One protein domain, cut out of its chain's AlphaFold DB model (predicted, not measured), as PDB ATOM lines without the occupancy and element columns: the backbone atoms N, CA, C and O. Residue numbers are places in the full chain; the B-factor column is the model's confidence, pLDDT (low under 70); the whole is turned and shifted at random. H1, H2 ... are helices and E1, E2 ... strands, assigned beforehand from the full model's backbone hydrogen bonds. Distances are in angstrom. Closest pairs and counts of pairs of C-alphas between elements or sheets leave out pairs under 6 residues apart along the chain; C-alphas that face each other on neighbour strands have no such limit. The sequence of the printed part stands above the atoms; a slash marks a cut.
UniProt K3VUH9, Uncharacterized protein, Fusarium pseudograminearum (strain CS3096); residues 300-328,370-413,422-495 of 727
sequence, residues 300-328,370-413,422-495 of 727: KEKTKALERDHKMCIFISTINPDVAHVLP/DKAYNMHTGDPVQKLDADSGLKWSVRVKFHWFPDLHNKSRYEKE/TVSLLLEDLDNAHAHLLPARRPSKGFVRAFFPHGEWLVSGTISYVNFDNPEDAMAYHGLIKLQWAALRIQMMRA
ATOM      1  N   LYS A 300     -46.781 -57.488  49.988       96.56
ATOM      2  CA  LYS A 300     -45.791 -57.219  48.925       96.56
ATOM      3  C   LYS A 300     -44.999 -58.469  48.537       96.56
ATOM      4  O   LYS A 300     -44.753 -58.693  47.358       96.56
ATOM      5  N   GLU A 301     -44.610 -59.290  49.508       96.69
ATOM      6  CA  GLU A 301     -43.908 -60.558  49.262       96.69
ATOM      7  C   GLU A 301     -44.873 -61.634  48.747       96.69
ATOM      8  O   GLU A 301     -44.518 -62.373  47.829       96.69
ATOM      9  N   LYS A 302     -46.128 -61.634  49.226       95.12
ATOM     10  CA  LYS A 302     -47.218 -62.433  48.644       95.12
ATOM     11  C   LYS A 302     -47.436 -62.096  47.165       95.12
ATOM     12  O   LYS A 302     -47.499 -62.998  46.333       95.12
ATOM     13  N   THR A 303     -47.496 -60.804  46.830       95.25
ATOM     14  CA  THR A 303     -47.635 -60.325  45.445       95.25
ATOM     15  C   THR A 303     -46.445 -60.756  44.585       95.25
ATOM     16  O   THR A 303     -46.668 -61.330  43.525       95.25
ATOM     17  N   LYS A 304     -45.199 -60.617  45.066       95.75
ATOM     18  CA  LYS A 304     -44.011 -61.136  44.359       95.75
ATOM     19  C   LYS A 304     -44.083 -62.642  44.097       95.75
ATOM     20  O   LYS A 304     -43.751 -63.075  43.001       95.75
ATOM     21  N   ALA A 305     -44.493 -63.445  45.083       95.31
ATOM     22  CA  ALA A 305     -44.615 -64.894  44.912       95.31
ATOM     23  C   ALA A 305     -45.687 -65.247  43.868       95.31
ATOM     24  O   ALA A 305     -45.453 -66.087  43.001       95.31
ATOM     25  N   LEU A 306     -46.824 -64.544  43.898       93.69
ATOM     26  CA  LEU A 306     -47.864 -64.644  42.877       93.69
ATOM     27  C   LEU A 306     -47.363 -64.221  41.490       93.69
ATOM     28  O   LEU A 306     -47.699 -64.877  40.516       93.69
ATOM     29  N   GLU A 307     -46.575 -63.157  41.366       93.38
ATOM     30  CA  GLU A 307     -46.053 -62.685  40.075       93.38
ATOM     31  C   GLU A 307     -44.986 -63.627  39.502       93.38
ATOM     32  O   GLU A 307     -45.078 -63.994  38.328       93.38
ATOM     33  N   ARG A 308     -44.052 -64.097  40.342       93.88
ATOM     34  CA  ARG A 308     -43.044 -65.122  40.015       93.88
ATOM     35  C   ARG A 308     -43.690 -66.403  39.491       93.88
ATOM     36  O   ARG A 308     -43.277 -66.927  38.462       93.88
ATOM     37  N   ASP A 309     -44.721 -66.881  40.181       92.19
ATOM     38  CA  ASP A 309     -45.442 -68.097  39.804       92.19
ATOM     39  C   ASP A 309     -46.551 -67.810  38.766       92.19
ATOM     40  O   ASP A 309     -47.457 -68.618  38.595       92.19
ATOM     41  N   HIS A 310     -46.526 -66.662  38.068       91.62
ATOM     42  CA  HIS A 310     -47.486 -66.250  37.024       91.62
ATOM     43  C   HIS A 310     -48.975 -66.286  37.431       91.62
ATOM     44  O   HIS A 310     -49.863 -66.448  36.594       91.62
ATOM     45  N   LYS A 311     -49.265 -66.144  38.727       90.31
ATOM     46  CA  LYS A 311     -50.585 -66.336  39.352       90.31
ATOM     47  C   LYS A 311     -51.153 -67.731  39.056       90.31
ATOM     48  O   LYS A 311     -52.370 -67.881  39.004       90.31
ATOM     49  N   MET A 312     -50.253 -68.706  38.893       86.62
ATOM     50  CA  MET A 312     -50.445 -70.152  38.794       86.62
ATOM     51  C   MET A 312     -49.874 -70.855  40.030       86.62
ATOM     52  O   MET A 312     -48.932 -70.368  40.639       86.62
ATOM     53  N   CYS A 313     -50.368 -72.047  40.364       87.94
ATOM     54  CA  CYS A 313     -49.698 -72.999  41.260       87.94
ATOM     55  C   CYS A 313     -48.479 -73.686  40.630       87.94
ATOM     56  O   CYS A 313     -48.577 -74.239  39.538       87.94
ATOM     57  N   ILE A 314     -47.380 -73.814  41.372       88.00
ATOM     58  CA  ILE A 314     -46.190 -74.542  40.899       88.00
ATOM     59  C   ILE A 314     -46.413 -76.056  40.676       88.00
ATOM     60  O   ILE A 314     -45.768 -76.649  39.815       88.00
ATOM     61  N   PHE A 315     -47.315 -76.705  41.425       85.00
ATOM     62  CA  PHE A 315     -47.546 -78.162  41.380       85.00
ATOM     63  C   PHE A 315     -48.667 -78.607  40.437       85.00
ATOM     64  O   PHE A 315     -48.615 -79.719  39.915       85.00
ATOM     65  N   ILE A 316     -49.694 -77.772  40.263       85.31
ATOM     66  CA  ILE A 316     -50.939 -78.130  39.566       85.31
ATOM     67  C   ILE A 316     -51.494 -76.996  38.668       85.31
ATOM     68  O   ILE A 316     -52.317 -77.299  37.811       85.31
ATOM     69  N   SER A 317     -50.966 -75.758  38.760       82.31
ATOM     70  CA  SER A 317     -51.210 -74.554  37.915       82.31
ATOM     71  C   SER A 317     -52.346 -73.503  38.185       82.31
ATOM     72  O   SER A 317     -52.607 -72.717  37.286       82.31
ATOM     73  N   THR A 318     -52.984 -73.367  39.365       77.75
ATOM     74  CA  THR A 318     -54.210 -72.538  39.619       77.75
ATOM     75  C   THR A 318     -54.092 -71.069  39.352       77.75
ATOM     76  O   THR A 318     -53.268 -70.407  39.962       77.75
ATOM     77  N   ILE A 319     -55.039 -70.581  38.551       80.12
ATOM     78  CA  ILE A 319     -55.296 -69.171  38.293       80.12
ATOM     79  C   ILE A 319     -55.865 -68.527  39.564       80.12
ATOM     80  O   ILE A 319     -56.968 -68.869  39.991       80.12
ATOM     81  N   ASN A 320     -55.149 -67.551  40.120       75.31
ATOM     82  CA  ASN A 320     -55.452 -66.881  41.399       75.31
ATOM     83  C   ASN A 320     -55.430 -67.830  42.622       75.31
ATOM     84  O   ASN A 320     -56.450 -68.019  43.289       75.31
ATOM     85  N   PRO A 321     -54.263 -68.420  42.931       84.38
ATOM     86  CA  PRO A 321     -54.058 -69.268  44.098       84.38
ATOM     87  C   PRO A 321     -53.929 -68.406  45.356       84.38
ATOM     88  O   PRO A 321     -53.516 -67.249  45.272       84.38
ATOM     89  N   ASP A 322     -54.175 -68.987  46.533       87.50
ATOM     90  CA  ASP A 322     -53.551 -68.437  47.738       87.50
ATOM     91  C   ASP A 322     -52.098 -68.926  47.857       87.50
ATOM     92  O   ASP A 322     -51.684 -69.901  47.216       87.50
ATOM     93  N   VAL A 323     -51.315 -68.214  48.658       90.38
ATOM     94  CA  VAL A 323     -49.887 -68.463  48.849       90.38
ATOM     95  C   VAL A 323     -49.661 -69.248  50.138       90.38
ATOM     96  O   VAL A 323     -49.999 -68.786  51.226       90.38
ATOM     97  N   ALA A 324     -49.043 -70.418  50.010       91.81
ATOM     98  CA  ALA A 324     -48.589 -71.257  51.107       91.81
ATOM     99  C   ALA A 324     -47.089 -71.047  51.364       91.81
ATOM    100  O   ALA A 324     -46.276 -71.024  50.434       91.81
ATOM    101  N   HIS A 325     -46.701 -70.934  52.635       94.38
ATOM    102  CA  HIS A 325     -45.289 -70.889  53.008       94.38
ATOM    103  C   HIS A 325     -44.648 -72.289  53.035       94.38
ATOM    104  O   HIS A 325     -45.317 -73.292  53.285       94.38
ATOM    105  N   VAL A 326     -43.337 -72.366  52.797       94.44
ATOM    106  CA  VAL A 326     -42.546 -73.607  52.861       94.44
ATOM    107  C   VAL A 326     -42.222 -73.948  54.322       94.44
ATOM    108  O   VAL A 326     -42.543 -75.041  54.788       94.44
ATOM    109  N   LEU A 327     -41.675 -72.992  55.075       93.62
ATOM    110  CA  LEU A 327     -41.742 -72.971  56.538       93.62
ATOM    111  C   LEU A 327     -42.951 -72.124  56.965       93.62
ATOM    112  O   LEU A 327     -43.032 -70.982  56.506       93.62
ATOM    113  N   PRO A 328     -43.865 -72.627  57.820       93.25
ATOM    114  CA  PRO A 328     -45.093 -71.926  58.197       93.25
ATOM    115  C   PRO A 328     -44.879 -70.472  58.628       93.25
ATOM    116  O   PRO A 328     -43.920 -70.161  59.330       93.25
ATOM    117  N   ASP A 370     -40.990 -64.193  56.187       96.19
ATOM    118  CA  ASP A 370     -42.181 -63.805  55.422       96.19
ATOM    119  C   ASP A 370     -41.771 -63.116  54.108       96.19
ATOM    120  O   ASP A 370     -41.713 -61.885  53.994       96.19
ATOM    121  N   LYS A 371     -41.345 -63.958  53.157       96.88
ATOM    122  CA  LYS A 371     -40.590 -63.618  51.943       96.88
ATOM    123  C   LYS A 371     -41.022 -64.472  50.759       96.88
ATOM    124  O   LYS A 371     -41.323 -65.651  50.943       96.88
ATOM    125  N   ALA A 372     -40.919 -63.936  49.543       96.44
ATOM    126  CA  ALA A 372     -41.277 -64.664  48.325       96.44
ATOM    127  C   ALA A 372     -40.503 -65.995  48.152       96.44
ATOM    128  O   ALA A 372     -41.069 -66.984  47.688       96.44
ATOM    129  N   TYR A 373     -39.239 -66.075  48.589       96.06
ATOM    130  CA  TYR A 373     -38.453 -67.321  48.568       96.06
ATOM    131  C   TYR A 373     -38.900 -68.376  49.600       96.06
ATOM    132  O   TYR A 373     -38.482 -69.527  49.512       96.06
ATOM    133  N   ASN A 374     -39.738 -68.023  50.578       96.81
ATOM    134  CA  ASN A 374     -40.392 -68.969  51.489       96.81
ATOM    135  C   ASN A 374     -41.845 -69.251  51.058       96.81
ATOM    136  O   ASN A 374     -42.590 -69.880  51.795       96.81
ATOM    137  N   MET A 375     -42.281 -68.785  49.887       95.38
ATOM    138  CA  MET A 375     -43.675 -68.825  49.438       95.38
ATOM    139  C   MET A 375     -43.832 -69.611  48.132       95.38
ATOM    140  O   MET A 375     -42.939 -69.598  47.280       95.38
ATOM    141  N   HIS A 376     -44.980 -70.265  47.953       89.69
ATOM    142  CA  HIS A 376     -45.442 -70.850  46.687       89.69
ATOM    143  C   HIS A 376     -46.981 -70.921  46.632       89.69
ATOM    144  O   HIS A 376     -47.668 -70.632  47.604       89.69
ATOM    145  N   THR A 377     -47.528 -71.304  45.485       82.94
ATOM    146  CA  THR A 377     -48.947 -71.191  45.080       82.94
ATOM    147  C   THR A 377     -49.659 -72.567  44.901       82.94
ATOM    148  O   THR A 377     -48.957 -73.564  44.734       82.94
ATOM    149  N   GLY A 378     -51.018 -72.675  44.897       63.31
ATOM    150  CA  GLY A 378     -51.821 -73.954  44.936       63.31
ATOM    151  C   GLY A 378     -53.100 -74.129  44.026       63.31
ATOM    152  O   GLY A 378     -53.868 -73.182  43.936       63.31
ATOM    153  N   ASP A 379     -53.349 -75.337  43.433       38.81
ATOM    154  CA  ASP A 379     -54.451 -75.881  42.517       38.81
ATOM    155  C   ASP A 379     -54.251 -75.785  40.936       38.81
ATOM    156  O   ASP A 379     -53.076 -75.683  40.629       38.81
ATOM    157  N   PRO A 380     -55.178 -75.897  39.915       43.03
ATOM    158  CA  PRO A 380     -54.928 -75.790  38.411       43.03
ATOM    159  C   PRO A 380     -55.623 -74.634  37.567       43.03
ATOM    160  O   PRO A 380     -56.738 -74.265  37.914       43.03
ATOM    161  N   VAL A 381     -55.131 -73.916  36.496       32.06
ATOM    162  CA  VAL A 381     -54.430 -74.185  35.177       32.06
ATOM    163  C   VAL A 381     -53.689 -72.960  34.476       32.06
ATOM    164  O   VAL A 381     -54.350 -71.945  34.281       32.06
ATOM    165  N   GLN A 382     -52.459 -73.064  33.889       35.38
ATOM    166  CA  GLN A 382     -51.967 -72.350  32.641       35.38
ATOM    167  C   GLN A 382     -50.586 -72.884  32.111       35.38
ATOM    168  O   GLN A 382     -50.096 -73.892  32.617       35.38
ATOM    169  N   LYS A 383     -49.976 -72.280  31.061       38.88
ATOM    170  CA  LYS A 383     -48.671 -72.674  30.448       38.88
ATOM    171  C   LYS A 383     -47.544 -71.679  30.778       38.88
ATOM    172  O   LYS A 383     -47.797 -70.483  30.811       38.88
ATOM    173  N   LEU A 384     -46.307 -72.170  30.921       43.94
ATOM    174  CA  LEU A 384     -45.084 -71.350  30.882       43.94
ATOM    175  C   LEU A 384     -44.629 -71.128  29.432       43.94
ATOM    176  O   LEU A 384     -44.519 -72.098  28.678       43.94
ATOM    177  N   ASP A 385     -44.302 -69.885  29.077       42.53
ATOM    178  CA  ASP A 385     -43.643 -69.556  27.809       42.53
ATOM    179  C   ASP A 385     -42.127 -69.801  27.897       42.53
ATOM    180  O   ASP A 385     -41.465 -69.459  28.884       42.53
ATOM    181  N   ALA A 386     -41.571 -70.415  26.850       45.25
ATOM    182  CA  ALA A 386     -40.197 -70.924  26.838       45.25
ATOM    183  C   ALA A 386     -39.113 -69.826  26.806       45.25
ATOM    184  O   ALA A 386     -37.985 -70.078  27.221       45.25
ATOM    185  N   ASP A 387     -39.462 -68.613  26.367       48.03
ATOM    186  CA  ASP A 387     -38.527 -67.506  26.116       48.03
ATOM    187  C   ASP A 387     -38.409 -66.504  27.284       48.03
ATOM    188  O   ASP A 387     -37.865 -65.412  27.128       48.03
ATOM    189  N   SER A 388     -38.903 -66.854  28.476       50.72
ATOM    190  CA  SER A 388     -39.023 -65.940  29.633       50.72
ATOM    191  C   SER A 388     -37.705 -65.364  30.189       50.72
ATOM    192  O   SER A 388     -37.743 -64.490  31.051       50.72
ATOM    193  N   GLY A 389     -36.534 -65.820  29.725       58.75
ATOM    194  CA  GLY A 389     -35.221 -65.258  30.088       58.75
ATOM    195  C   GLY A 389     -34.784 -65.470  31.548       58.75
ATOM    196  O   GLY A 389     -33.739 -64.958  31.960       58.75
ATOM    197  N   LEU A 390     -35.567 -66.222  32.328       58.81
ATOM    198  CA  LEU A 390     -35.367 -66.453  33.758       58.81
ATOM    199  C   LEU A 390     -34.092 -67.272  34.002       58.81
ATOM    200  O   LEU A 390     -33.906 -68.355  33.448       58.81
ATOM    201  N   LYS A 391     -33.190 -66.735  34.830       74.56
ATOM    202  CA  LYS A 391     -31.801 -67.220  34.934       74.56
ATOM    203  C   LYS A 391     -31.616 -68.408  35.878       74.56
ATOM    204  O   LYS A 391     -30.627 -69.125  35.746       74.56
ATOM    205  N   TRP A 392     -32.537 -68.614  36.819       90.75
ATOM    206  CA  TRP A 392     -32.421 -69.641  37.854       90.75
ATOM    207  C   TRP A 392     -33.738 -70.395  38.004       90.75
ATOM    208  O   TRP A 392     -34.808 -69.794  38.018       90.75
ATOM    209  N   SER A 393     -33.665 -71.720  38.126       91.00
ATOM    210  CA  SER A 393     -34.841 -72.581  38.262       91.00
ATOM    211  C   SER A 393     -34.599 -73.662  39.309       91.00
ATOM    212  O   SER A 393     -33.628 -74.421  39.227       91.00
ATOM    213  N   VAL A 394     -35.481 -73.737  40.304       92.06
ATOM    214  CA  VAL A 394     -35.470 -74.781  41.328       92.06
ATOM    215  C   VAL A 394     -36.426 -75.890  40.912       92.06
ATOM    216  O   VAL A 394     -37.641 -75.709  40.860       92.06
ATOM    217  N   ARG A 395     -35.865 -77.069  40.640       92.88
ATOM    218  CA  ARG A 395     -36.624 -78.275  40.302       92.88
ATOM    219  C   ARG A 395     -37.143 -78.957  41.571       92.88
ATOM    220  O   ARG A 395     -36.372 -79.602  42.283       92.88
ATOM    221  N   VAL A 396     -38.445 -78.864  41.821       92.88
ATOM    222  CA  VAL A 396     -39.127 -79.489  42.966       92.88
ATOM    223  C   VAL A 396     -39.752 -80.815  42.528       92.88
ATOM    224  O   VAL A 396     -40.322 -80.902  41.443       92.88
ATOM    225  N   LYS A 397     -39.668 -81.859  43.360       91.44
ATOM    226  CA  LYS A 397     -40.363 -83.136  43.131       91.44
ATOM    227  C   LYS A 397     -41.445 -83.330  44.190       91.44
ATOM    228  O   LYS A 397     -41.149 -83.331  45.382       91.44
ATOM    229  N   PHE A 398     -42.686 -83.502  43.749       90.81
ATOM    230  CA  PHE A 398     -43.826 -83.746  44.625       90.81
ATOM    231  C   PHE A 398     -43.852 -85.201  45.122       90.81
ATOM    232  O   PHE A 398     -43.547 -86.134  44.374       90.81
ATOM    233  N   HIS A 399     -44.262 -85.401  46.377       88.50
ATOM    234  CA  HIS A 399     -44.381 -86.713  47.011       88.50
ATOM    235  C   HIS A 399     -45.561 -86.758  47.997       88.50
ATOM    236  O   HIS A 399     -45.578 -86.038  48.995       88.50
ATOM    237  N   TRP A 400     -46.515 -87.666  47.777       87.00
ATOM    238  CA  TRP A 400     -47.479 -88.077  48.797       87.00
ATOM    239  C   TRP A 400     -46.767 -88.903  49.868       87.00
ATOM    240  O   TRP A 400     -46.321 -90.021  49.620       87.00
ATOM    241  N   PHE A 401     -46.714 -88.406  51.094       83.81
ATOM    242  CA  PHE A 401     -46.264 -89.231  52.210       83.81
ATOM    243  C   PHE A 401     -47.263 -90.374  52.482       83.81
ATOM    244  O   PHE A 401     -48.471 -90.113  52.481       83.81
ATOM    245  N   PRO A 402     -46.826 -91.617  52.773       78.62
ATOM    246  CA  PRO A 402     -47.723 -92.682  53.221       78.62
ATOM    247  C   PRO A 402     -48.523 -92.273  54.459       78.62
ATOM    248  O   PRO A 402     -48.121 -91.391  55.226       78.62
ATOM    249  N   ASP A 403     -49.679 -92.906  54.648       75.56
ATOM    250  CA  ASP A 403     -50.462 -92.762  55.873       75.56
ATOM    251  C   ASP A 403     -49.907 -93.704  56.948       75.56
ATOM    252  O   ASP A 403     -50.197 -94.899  56.962       75.56
ATOM    253  N   LEU A 404     -49.067 -93.148  57.824       74.94
ATOM    254  CA  LEU A 404     -48.469 -93.869  58.947       74.94
ATOM    255  C   LEU A 404     -49.288 -93.723  60.241       74.94
ATOM    256  O   LEU A 404     -48.879 -94.252  61.265       74.94
ATOM    257  N   HIS A 405     -50.472 -93.090  60.225       70.12
ATOM    258  CA  HIS A 405     -51.342 -92.968  61.413       70.12
ATOM    259  C   HIS A 405     -52.162 -94.242  61.698       70.12
ATOM    260  O   HIS A 405     -53.287 -94.200  62.209       70.12
ATOM    261  N   ASN A 406     -51.603 -95.408  61.378       73.69
ATOM    262  CA  ASN A 406     -52.248 -96.690  61.599       73.69
ATOM    263  C   ASN A 406     -52.096 -97.140  63.067       73.69
ATOM    264  O   ASN A 406     -51.224 -97.950  63.382       73.69
ATOM    265  N   LYS A 407     -53.017 -96.700  63.940       71.88
ATOM    266  CA  LYS A 407     -53.125 -97.115  65.363       71.88
ATOM    267  C   LYS A 407     -53.370 -98.627  65.597       71.88
ATOM    268  O   LYS A 407     -53.588 -99.037  66.731       71.88
ATOM    269  N   SER A 408     -53.393 -99.453  64.544       78.75
ATOM    270  CA  SER A 408     -53.403-100.929  64.624       78.75
ATOM    271  C   SER A 408     -52.092-101.597  64.185       78.75
ATOM    272  O   SER A 408     -51.957-102.807  64.351       78.75
ATOM    273  N   ARG A 409     -51.133-100.828  63.644       81.50
ATOM    274  CA  ARG A 409     -49.758-101.273  63.345       81.50
ATOM    275  C   ARG A 409     -48.734-100.624  64.276       81.50
ATOM    276  O   ARG A 409     -47.767-101.277  64.646       81.50
ATOM    277  N   TYR A 410     -48.956 -99.365  64.642       82.81
ATOM    278  CA  TYR A 410     -48.107 -98.620  65.564       82.81
ATOM    279  C   TYR A 410     -48.777 -98.540  66.937       82.81
ATOM    280  O   TYR A 410     -49.967 -98.228  67.041       82.81
ATOM    281  N   GLU A 411     -48.012 -98.853  67.979       76.62
ATOM    282  CA  GLU A 411     -48.424 -98.692  69.374       76.62
ATOM    283  C   GLU A 411     -48.534 -97.196  69.733       76.62
ATOM    284  O   GLU A 411     -48.012 -96.334  69.024       76.62
ATOM    285  N   LYS A 412     -49.249 -96.867  70.820       74.94
ATOM    286  CA  LYS A 412     -49.404 -95.467  71.272       74.94
ATOM    287  C   LYS A 412     -48.072 -94.820  71.661       74.94
ATOM    288  O   LYS A 412     -47.899 -93.618  71.479       74.94
ATOM    289  N   GLU A 413     -47.177 -95.623  72.220       78.88
ATOM    290  CA  GLU A 413     -45.843 -95.241  72.661       78.88
ATOM    291  C   GLU A 413     -44.822 -95.842  71.687       78.88
ATOM    292  O   GLU A 413     -45.011 -96.946  71.176       78.88
ATOM    293  N   THR A 422     -40.497 -99.658  66.707       83.81
ATOM    294  CA  THR A 422     -41.346 -98.697  65.985       83.81
ATOM    295  C   THR A 422     -40.600 -98.045  64.815       83.81
ATOM    296  O   THR A 422     -41.177 -97.901  63.741       83.81
ATOM    297  N   VAL A 423     -39.311 -97.721  64.971       82.81
ATOM    298  CA  VAL A 423     -38.486 -97.118  63.907       82.81
ATOM    299  C   VAL A 423     -38.271 -98.095  62.749       82.81
ATOM    300  O   VAL A 423     -38.441 -97.708  61.594       82.81
ATOM    301  N   SER A 424     -37.968 -99.366  63.025       85.88
ATOM    302  CA  SER A 424     -37.826-100.405  61.997       85.88
ATOM    303  C   SER A 424     -39.114-100.597  61.192       85.88
ATOM    304  O   SER A 424     -39.052-100.672  59.967       85.88
ATOM    305  N   LEU A 425     -40.277-100.616  61.854       86.50
ATOM    306  CA  LEU A 425     -41.585-100.739  61.193       86.50
ATOM    307  C   LEU A 425     -41.939 -99.502  60.348       86.50
ATOM    308  O   LEU A 425     -42.523 -99.640  59.275       86.50
ATOM    309  N   LEU A 426     -41.561 -98.303  60.803       84.75
ATOM    310  CA  LEU A 426     -41.731 -97.060  60.042       84.75
ATOM    311  C   LEU A 426     -40.837 -97.025  58.797       84.75
ATOM    312  O   LEU A 426     -41.288 -96.590  57.741       84.75
ATOM    313  N   LEU A 427     -39.584 -97.478  58.910       84.00
ATOM    314  CA  LEU A 427     -38.664 -97.587  57.776       84.00
ATOM    315  C   LEU A 427     -39.157 -98.632  56.765       84.00
ATOM    316  O   LEU A 427     -39.196 -98.339  55.575       84.00
ATOM    317  N   GLU A 428     -39.637 -99.788  57.233       86.88
ATOM    318  CA  GLU A 428     -40.260-100.812  56.385       86.88
ATOM    319  C   GLU A 428     -41.458-100.248  55.597       86.88
ATOM    320  O   GLU A 428     -41.565-100.471  54.391       86.88
ATOM    321  N   ASP A 429     -42.346 -99.473  56.232       85.19
ATOM    322  CA  ASP A 429     -43.487 -98.854  55.540       85.19
ATOM    323  C   ASP A 429     -43.108 -97.666  54.647       85.19
ATOM    324  O   ASP A 429     -43.755 -97.449  53.617       85.19
ATOM    325  N   LEU A 430     -42.052 -96.922  54.979       81.88
ATOM    326  CA  LEU A 430     -41.472 -95.907  54.099       81.88
ATOM    327  C   LEU A 430     -40.894 -96.543  52.829       81.88
ATOM    328  O   LEU A 430     -41.204 -96.076  51.731       81.88
ATOM    329  N   ASP A 431     -40.125 -97.623  52.961       84.12
ATOM    330  CA  ASP A 431     -39.528 -98.350  51.837       84.12
ATOM    331  C   ASP A 431     -40.593 -99.069  50.999       84.12
ATOM    332  O   ASP A 431     -40.573 -98.975  49.769       84.12
ATOM    333  N   ASN A 432     -41.587 -99.701  51.634       85.44
ATOM    334  CA  ASN A 432     -42.746-100.275  50.943       85.44
ATOM    335  C   ASN A 432     -43.531 -99.203  50.174       85.44
ATOM    336  O   ASN A 432     -43.888 -99.416  49.012       85.44
ATOM    337  N   ALA A 433     -43.791 -98.037  50.774       83.62
ATOM    338  CA  ALA A 433     -44.486 -96.947  50.093       83.62
ATOM    339  C   ALA A 433     -43.646 -96.368  48.944       83.62
ATOM    340  O   ALA A 433     -44.176 -96.144  47.855       83.62
ATOM    341  N   HIS A 434     -42.337 -96.193  49.141       82.31
ATOM    342  CA  HIS A 434     -41.401 -95.761  48.103       82.31
ATOM    343  C   HIS A 434     -41.340 -96.752  46.933       82.31
ATOM    344  O   HIS A 434     -41.417 -96.346  45.770       82.31
ATOM    345  N   ALA A 435     -41.329 -98.056  47.220       84.38
ATOM    346  CA  ALA A 435     -41.344 -99.108  46.212       84.38
ATOM    347  C   ALA A 435     -42.608 -99.110  45.330       84.38
ATOM    348  O   ALA A 435     -42.528 -99.575  44.189       84.38
ATOM    349  N   HIS A 436     -43.720 -98.558  45.837       84.69
ATOM    350  CA  HIS A 436     -45.008 -98.374  45.154       84.69
ATOM    351  C   HIS A 436     -45.224 -96.945  44.613       84.69
ATOM    352  O   HIS A 436     -46.364 -96.551  44.364       84.69
ATOM    353  N   LEU A 437     -44.150 -96.163  44.436       85.38
ATOM    354  CA  LEU A 437     -44.197 -94.767  43.980       85.38
ATOM    355  C   LEU A 437     -45.090 -93.872  44.856       85.38
ATOM    356  O   LEU A 437     -45.788 -93.004  44.341       85.38
ATOM    357  N   LEU A 438     -45.051 -94.068  46.180       83.44
ATOM    358  CA  LEU A 438     -45.648 -93.185  47.190       83.44
ATOM    359  C   LEU A 438     -47.111 -92.817  46.844       83.44
ATOM    360  O   LEU A 438     -47.391 -91.693  46.424       83.44
ATOM    361  N   PRO A 439     -48.059 -93.767  46.931       80.50
ATOM    362  CA  PRO A 439     -49.422 -93.565  46.442       80.50
ATOM    363  C   PRO A 439     -50.223 -92.564  47.292       80.50
ATOM    364  O   PRO A 439     -50.058 -92.479  48.508       80.50
ATOM    365  N   ALA A 440     -51.154 -91.850  46.648       79.75
ATOM    366  CA  ALA A 440     -52.009 -90.849  47.291       79.75
ATOM    367  C   ALA A 440     -52.786 -91.402  48.502       79.75
ATOM    368  O   ALA A 440     -53.375 -92.492  48.442       79.75
ATOM    369  N   ARG A 441     -52.811 -90.627  49.599       75.12
ATOM    370  CA  ARG A 441     -53.368 -91.047  50.896       75.12
ATOM    371  C   ARG A 441     -54.850 -91.430  50.807       75.12
ATOM    372  O   ARG A 441     -55.684 -90.722  50.236       75.12
ATOM    373  N   ARG A 442     -55.183 -92.543  51.466       70.56
ATOM    374  CA  ARG A 442     -56.548 -93.057  51.649       70.56
ATOM    375  C   ARG A 442     -56.942 -92.939  53.128       70.56
ATOM    376  O   ARG A 442     -56.868 -93.946  53.828       70.56
ATOM    377  N   PRO A 443     -57.309 -91.738  53.615       66.06
ATOM    378  CA  PRO A 443     -57.755 -91.567  54.994       66.06
ATOM    379  C   PRO A 443     -58.953 -92.473  55.307       66.06
ATOM    380  O   PRO A 443     -59.720 -92.849  54.417       66.06
ATOM    381  N   SER A 444     -59.161 -92.764  56.591       64.06
ATOM    382  CA  SER A 444     -60.243 -93.637  57.085       64.06
ATOM    383  C   SER A 444     -61.657 -93.224  56.638       64.06
ATOM    384  O   SER A 444     -62.567 -94.055  56.619       64.06
ATOM    385  N   LYS A 445     -61.841 -91.960  56.234       70.06
ATOM    386  CA  LYS A 445     -63.009 -91.458  55.504       70.06
ATOM    387  C   LYS A 445     -62.542 -90.644  54.290       70.06
ATOM    388  O   LYS A 445     -61.919 -89.601  54.452       70.06
ATOM    389  N   GLY A 446     -62.899 -91.084  53.081       70.75
ATOM    390  CA  GLY A 446     -62.656 -90.345  51.833       70.75
ATOM    391  C   GLY A 446     -61.323 -90.658  51.140       70.75
ATOM    392  O   GLY A 446     -60.758 -91.738  51.289       70.75
ATOM    393  N   PHE A 447     -60.852 -89.719  50.319       65.81
ATOM    394  CA  PHE A 447     -59.595 -89.801  49.569       65.81
ATOM    395  C   PHE A 447     -58.969 -88.411  49.493       65.81
ATOM    396  O   PHE A 447     -59.664 -87.475  49.103       65.81
ATOM    397  N   VAL A 448     -57.673 -88.281  49.785       71.06
ATOM    398  CA  VAL A 448     -56.932 -87.054  49.454       71.06
ATOM    399  C   VAL A 448     -56.400 -87.212  48.034       71.06
ATOM    400  O   VAL A 448     -55.704 -88.185  47.739       71.06
ATOM    401  N   ARG A 449     -56.771 -86.295  47.138       77.75
ATOM    402  CA  ARG A 449     -56.286 -86.234  45.753       77.75
ATOM    403  C   ARG A 449     -56.235 -84.777  45.322       77.75
ATOM    404  O   ARG A 449     -57.189 -84.049  45.568       77.75
ATOM    405  N   ALA A 450     -55.164 -84.412  44.634       83.12
ATOM    406  CA  ALA A 450     -55.113 -83.217  43.807       83.12
ATOM    407  C   ALA A 450     -55.167 -83.632  42.330       83.12
ATOM    408  O   ALA A 450     -54.809 -84.768  41.989       83.12
ATOM    409  N   PHE A 451     -55.630 -82.731  41.469       83.44
ATOM    410  CA  PHE A 451     -55.858 -82.998  40.052       83.44
ATOM    411  C   PHE A 451     -55.165 -81.944  39.193       83.44
ATOM    412  O   PHE A 451     -55.193 -80.755  39.501       83.44
ATOM    413  N   PHE A 452     -54.571 -82.395  38.097       86.50
ATOM    414  CA  PHE A 452     -54.063 -81.543  37.033       86.50
ATOM    415  C   PHE A 452     -55.209 -80.896  36.235       86.50
ATOM    416  O   PHE A 452     -56.334 -81.410  36.248       86.50
ATOM    417  N   PRO A 453     -54.918 -79.846  35.442       79.88
ATOM    418  CA  PRO A 453     -55.868 -79.185  34.543       79.88
ATOM    419  C   PRO A 453     -56.736 -80.111  33.691       79.88
ATOM    420  O   PRO A 453     -57.890 -79.810  33.394       79.88
ATOM    421  N   HIS A 454     -56.167 -81.243  33.281       85.44
ATOM    422  CA  HIS A 454     -56.778 -82.195  32.360       85.44
ATOM    423  C   HIS A 454     -57.533 -83.333  33.075       85.44
ATOM    424  O   HIS A 454     -57.987 -84.276  32.430       85.44
ATOM    425  N   GLY A 455     -57.688 -83.261  34.405       85.75
ATOM    426  CA  GLY A 455     -58.366 -84.274  35.227       85.75
ATOM    427  C   GLY A 455     -57.501 -85.486  35.599       85.75
ATOM    428  O   GLY A 455     -57.964 -86.383  36.309       85.75
ATOM    429  N   GLU A 456     -56.244 -85.513  35.155       87.81
ATOM    430  CA  GLU A 456     -55.225 -86.457  35.618       87.81
ATOM    431  C   GLU A 456     -54.905 -86.218  37.102       87.81
ATOM    432  O   GLU A 456     -55.108 -85.122  37.624       87.81
ATOM    433  N   TRP A 457     -54.444 -87.240  37.823       86.88
ATOM    434  CA  TRP A 457     -54.189 -87.119  39.265       86.88
ATOM    435  C   TRP A 457     -52.743 -86.690  39.505       86.88
ATOM    436  O   TRP A 457     -51.834 -87.224  38.871       86.88
ATOM    437  N   LEU A 458     -52.518 -85.803  40.476       87.69
ATOM    438  CA  LEU A 458     -51.171 -85.515  40.961       87.69
ATOM    439  C   LEU A 458     -50.582 -86.790  41.587       87.69
ATOM    440  O   LEU A 458     -51.148 -87.352  42.531       87.69
ATOM    441  N   VAL A 459     -49.452 -87.255  41.058       87.25
ATOM    442  CA  VAL A 459     -48.750 -88.464  41.510       87.25
ATOM    443  C   VAL A 459     -47.402 -88.104  42.120       87.25
ATOM    444  O   VAL A 459     -46.786 -87.097  41.777       87.25
ATOM    445  N   SER A 460     -46.911 -88.935  43.035       89.44
ATOM    446  CA  SER A 460     -45.549 -88.767  43.536       89.44
ATOM    447  C   SER A 460     -44.540 -88.995  42.421       89.44
ATOM    448  O   SER A 460     -44.718 -89.870  41.576       89.44
ATOM    449  N   GLY A 461     -43.464 -88.218  42.432       87.12
ATOM    450  CA  GLY A 461     -42.510 -88.187  41.333       87.12
ATOM    451  C   GLY A 461     -42.821 -87.136  40.268       87.12
ATOM    452  O   GLY A 461     -41.914 -86.858  39.486       87.12
ATOM    453  N   THR A 462     -44.008 -86.504  40.269       89.50
ATOM    454  CA  THR A 462     -44.261 -85.278  39.490       89.50
ATOM    455  C   THR A 462     -43.173 -84.246  39.778       89.50
ATOM    456  O   THR A 462     -42.821 -84.010  40.936       89.50
ATOM    457  N   ILE A 463     -42.642 -83.640  38.717       90.06
ATOM    458  CA  ILE A 463     -41.607 -82.612  38.787       90.06
ATOM    459  C   ILE A 463     -42.199 -81.273  38.358       90.06
ATOM    460  O   ILE A 463     -42.805 -81.173  37.293       90.06
ATOM    461  N   SER A 464     -41.946 -80.259  39.177       90.94
ATOM    462  CA  SER A 464     -42.284 -78.858  38.956       90.94
ATOM    463  C   SER A 464     -41.016 -78.008  38.926       90.94
ATOM    464  O   SER A 464     -39.976 -78.403  39.458       90.94
ATOM    465  N   TYR A 465     -41.117 -76.820  38.340       91.25
ATOM    466  CA  TYR A 465     -40.033 -75.844  38.267       91.25
ATOM    467  C   TYR A 465     -40.511 -74.519  38.855       91.25
ATOM    468  O   TYR A 465     -41.599 -74.057  38.521       91.25
ATOM    469  N   VAL A 466     -39.704 -73.934  39.740       92.81
ATOM    470  CA  VAL A 466     -39.952 -72.620  40.346       92.81
ATOM    471  C   VAL A 466     -38.820 -71.706  39.908       92.81
ATOM    472  O   VAL A 466     -37.660 -71.954  40.239       92.81
ATOM    473  N   ASN A 467     -39.145 -70.697  39.109       92.25
ATOM    474  CA  ASN A 467     -38.157 -69.852  38.447       92.25
ATOM    475  C   ASN A 467     -37.910 -68.572  39.250       92.25
ATOM    476  O   ASN A 467     -38.818 -68.065  39.898       92.25
ATOM    477  N   PHE A 468     -36.686 -68.052  39.211       93.38
ATOM    478  CA  PHE A 468     -36.257 -66.887  39.983       93.38
ATOM    479  C   PHE A 468     -35.321 -66.000  39.156       93.38
ATOM    480  O   PHE A 468     -34.425 -66.489  38.461       93.38
ATOM    481  N   ASP A 469     -35.471 -64.685  39.305       92.94
ATOM    482  CA  ASP A 469     -34.553 -63.696  38.726       92.94
ATOM    483  C   ASP A 469     -33.197 -63.681  39.453       92.94
ATOM    484  O   ASP A 469     -32.141 -63.510  38.836       92.94
ATOM    485  N   ASN A 470     -33.233 -63.892  40.773       94.12
ATOM    486  CA  ASN A 470     -32.101 -63.812  41.693       94.12
ATOM    487  C   ASN A 470     -31.591 -65.217  42.093       94.12
ATOM    488  O   ASN A 470     -32.389 -66.032  42.571       94.12
ATOM    489  N   PRO A 471     -30.278 -65.516  41.979       94.25
ATOM    490  CA  PRO A 471     -29.718 -66.775  42.476       94.25
ATOM    491  C   PRO A 471     -29.886 -66.966  43.987       94.25
ATOM    492  O   PRO A 471     -29.998 -68.104  44.443       94.25
ATOM    493  N   GLU A 472     -29.891 -65.892  44.778       94.94
ATOM    494  CA  GLU A 472     -29.962 -65.987  46.240       94.94
ATOM    495  C   GLU A 472     -31.337 -66.491  46.691       94.94
ATOM    496  O   GLU A 472     -31.411 -67.428  47.485       94.94
ATOM    497  N   ASP A 473     -32.415 -65.949  46.113       95.38
ATOM    498  CA  ASP A 473     -33.791 -66.402  46.348       95.38
ATOM    499  C   ASP A 473     -34.001 -67.855  45.881       95.38
ATOM    500  O   ASP A 473     -34.655 -68.639  46.573       95.38
ATOM    501  N   ALA A 474     -33.389 -68.254  44.758       94.69
ATOM    502  CA  ALA A 474     -33.421 -69.641  44.283       94.69
ATOM    503  C   ALA A 474     -32.707 -70.603  45.252       94.69
ATOM    504  O   ALA A 474     -33.234 -71.670  45.582       94.69
ATOM    505  N   MET A 475     -31.516 -70.231  45.739       93.69
ATOM    506  CA  MET A 475     -30.775 -71.017  46.733       93.69
ATOM    507  C   MET A 475     -31.525 -71.095  48.068       93.69
ATOM    508  O   MET A 475     -31.590 -72.175  48.658       93.69
ATOM    509  N   ALA A 476     -32.123 -69.986  48.504       95.88
ATOM    510  CA  ALA A 476     -32.940 -69.906  49.708       95.88
ATOM    511  C   ALA A 476     -34.166 -70.828  49.621       95.88
ATOM    512  O   ALA A 476     -34.334 -71.706  50.468       95.88
ATOM    513  N   TYR A 477     -34.974 -70.712  48.562       96.38
ATOM    514  CA  TYR A 477     -36.142 -71.571  48.335       96.38
ATOM    515  C   TYR A 477     -35.755 -73.061  48.282       96.38
ATOM    516  O   TYR A 477     -36.374 -73.896  48.943       96.38
ATOM    517  N   HIS A 478     -34.677 -73.407  47.569       95.44
ATOM    518  CA  HIS A 478     -34.143 -74.772  47.518       95.44
ATOM    519  C   HIS A 478     -33.709 -75.303  48.898       95.44
ATOM    520  O   HIS A 478     -33.997 -76.458  49.230       95.44
ATOM    521  N   GLY A 479     -33.053 -74.476  49.718       95.06
ATOM    522  CA  GLY A 479     -32.682 -74.818  51.093       95.06
ATOM    523  C   GLY A 479     -33.903 -75.046  51.988       95.06
ATOM    524  O   GLY A 479     -33.988 -76.069  52.670       95.06
ATOM    525  N   LEU A 480     -34.892 -74.151  51.927       96.44
ATOM    526  CA  LEU A 480     -36.131 -74.271  52.698       96.44
ATOM    527  C   LEU A 480     -36.955 -75.502  52.300       96.44
ATOM    528  O   LEU A 480     -37.457 -76.194  53.183       96.44
ATOM    529  N   ILE A 481     -37.041 -75.839  51.008       95.81
ATOM    530  CA  ILE A 481     -37.701 -77.071  50.535       95.81
ATOM    531  C   ILE A 481     -36.995 -78.321  51.080       95.81
ATOM    532  O   ILE A 481     -37.660 -79.262  51.520       95.81
ATOM    533  N   LYS A 482     -35.655 -78.337  51.123       94.94
ATOM    534  CA  LYS A 482     -34.907 -79.435  51.755       94.94
ATOM    535  C   LYS A 482     -35.164 -79.522  53.264       94.94
ATOM    536  O   LYS A 482     -35.338 -80.630  53.774       94.94
ATOM    537  N   LEU A 483     -35.223 -78.389  53.970       95.62
ATOM    538  CA  LEU A 483     -35.532 -78.363  55.403       95.62
ATOM    539  C   LEU A 483     -36.960 -78.854  55.675       95.62
ATOM    540  O   LEU A 483     -37.160 -79.690  56.553       95.62
ATOM    541  N   GLN A 484     -37.933 -78.395  54.887       93.38
ATOM    542  CA  GLN A 484     -39.321 -78.846  54.961       93.38
ATOM    543  C   GLN A 484     -39.412 -80.364  54.737       93.38
ATOM    544  O   GLN A 484     -40.047 -81.064  55.522       93.38
ATOM    545  N   TRP A 485     -38.713 -80.903  53.731       91.38
ATOM    546  CA  TRP A 485     -38.640 -82.346  53.477       91.38
ATOM    547  C   TRP A 485     -38.038 -83.133  54.653       91.38
ATOM    548  O   TRP A 485     -38.586 -84.165  55.051       91.38
ATOM    549  N   ALA A 486     -36.946 -82.644  55.252       90.88
ATOM    550  CA  ALA A 486     -36.335 -83.264  56.430       90.88
ATOM    551  C   ALA A 486     -37.277 -83.235  57.651       90.88
ATOM    552  O   ALA A 486     -37.489 -84.265  58.297       90.88
ATOM    553  N   ALA A 487     -37.898 -82.085  57.925       89.69
ATOM    554  CA  ALA A 487     -38.851 -81.905  59.017       89.69
ATOM    555  C   ALA A 487     -40.103 -82.785  58.850       89.69
ATOM    556  O   ALA A 487     -40.526 -83.434  59.805       89.69
ATOM    557  N   LEU A 488     -40.654 -82.885  57.635       85.38
ATOM    558  CA  LEU A 488     -41.808 -83.737  57.333       85.38
ATOM    559  C   LEU A 488     -41.477 -85.226  57.507       85.38
ATOM    560  O   LEU A 488     -42.275 -85.958  58.095       85.38
ATOM    561  N   ARG A 489     -40.281 -85.681  57.105       82.88
ATOM    562  CA  ARG A 489     -39.824 -87.057  57.387       82.88
ATOM    563  C   ARG A 489     -39.708 -87.338  58.890       82.88
ATOM    564  O   ARG A 489     -40.059 -88.433  59.322       82.88
ATOM    565  N   ILE A 490     -39.287 -86.364  59.698       82.50
ATOM    566  CA  ILE A 490     -39.265 -86.492  61.167       82.50
ATOM    567  C   ILE A 490     -40.685 -86.492  61.747       82.50
ATOM    568  O   ILE A 490     -41.000 -87.328  62.594       82.50
ATOM    569  N   GLN A 491     -41.575 -85.628  61.256       79.00
ATOM    570  CA  GLN A 491     -42.981 -85.601  61.668       79.00
ATOM    571  C   GLN A 491     -43.685 -86.934  61.373       79.00
ATOM    572  O   GLN A 491     -44.455 -87.413  62.202       79.00
ATOM    573  N   MET A 492     -43.382 -87.575  60.240       75.75
ATOM    574  CA  MET A 492     -43.877 -88.914  59.913       75.75
ATOM    575  C   MET A 492     -43.402 -89.994  60.885       75.75
ATOM    576  O   MET A 492     -44.186 -90.877  61.233       75.75
ATOM    577  N   MET A 493     -42.152 -89.920  61.358       72.50
ATOM    578  CA  MET A 493     -41.631 -90.871  62.346       72.50
ATOM    579  C   MET A 493     -42.337 -90.774  63.709       72.50
ATOM    580  O   MET A 493     -42.171 -91.662  64.540       72.50
ATOM    581  N   ARG A 494     -43.191 -89.762  63.932       68.62
ATOM    582  CA  ARG A 494     -44.088 -89.710  65.098       68.62
ATOM    583  C   ARG A 494     -45.237 -90.729  65.031       68.62
ATOM    584  O   ARG A 494     -45.941 -90.854  66.021       68.62
ATOM    585  N   ALA A 495     -45.459 -91.439  63.917       58.75
ATOM    586  CA  ALA A 495     -46.315 -92.641  63.802       58.75
ATOM    587  C   ALA A 495     -47.802 -92.545  64.233       58.75
ATOM    588  O   ALA A 495     -48.512 -93.548  64.258       58.75
TER     589      ALA A 495
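What this domain is: This is residues 300 to 328, 370 to 413 and 422 to 495 of the 727 residues of an uncharacterized protein of Fusarium pseudograminearum (strain CS3096) (UniProt K3VUH9). An elongated body is built along one long helix, H3, with the antiparallel strand pair E3 E4 running beside its first half. Near that end H1 packs on the small antiparallel pair E1 E2, while H2 lies toward the other end, amid long loops. The printed part has 147 residues in the order H1 E1 E2 E3 H2 E4 H3; its class is mixed, helices and strands, with 63 residues, under half, in named elements. It is compact, with a radius of gyration of the C-alphas of 17.1 A, and spans 51 by 33 by 26 A.

How they stand to each other: Start at H1, residues 300 to 308; its Ala 305 has its C-alpha 6.1 A from that of Met 375 in E2, residues 375 to 377, the closest pair. The neighbour strand of E2 is E1, residues 323 to 325, antiparallel to it with 140 degrees between their directions; find N 324 and O 376 within hydrogen-bond range, 2.8 A apart. E3, residues 392 to 397, and E4, residues 463 to 468, are antiparallel at 154 degrees; N 394 and O 466 are 2.8 A apart. The closest C-alphas of E3 and H3, residues 471 to 492, are Trp 392 and Pro 471, 6.1 A. H2, residues 422 to 435, is only just apart from H3, the closest C-alphas being 8.4 A apart. In H1, H2 and H3 every O i to N i+4 pair is within hydrogen-bond range.

Where its parts are: Find C-alpha 300 at (-45.791, -57.219, 48.925), where H1 begins its 12.2 A. E1 spans 6.7 A, E2 7.2 A, E3 16.5 A, H2 19.8 A and E4 16.7 A. H3 runs 31.5 A to C-alpha 492 at (-43.877, -88.914, 59.913).

The domain as a whole: The farthest C-alphas, Asp 387 and Glu 413, are 54.7 A apart. Residues 329 to 369 and 414 to 421 are not printed, with C-alpha gaps of 9.1 A and 8.8 A. Links H1 to E1, E2 to E3 and H2 to E4 are long. Look for pLDDT under 70 at residues 378 to 390, 443 to 444, 447 and 494 to 495.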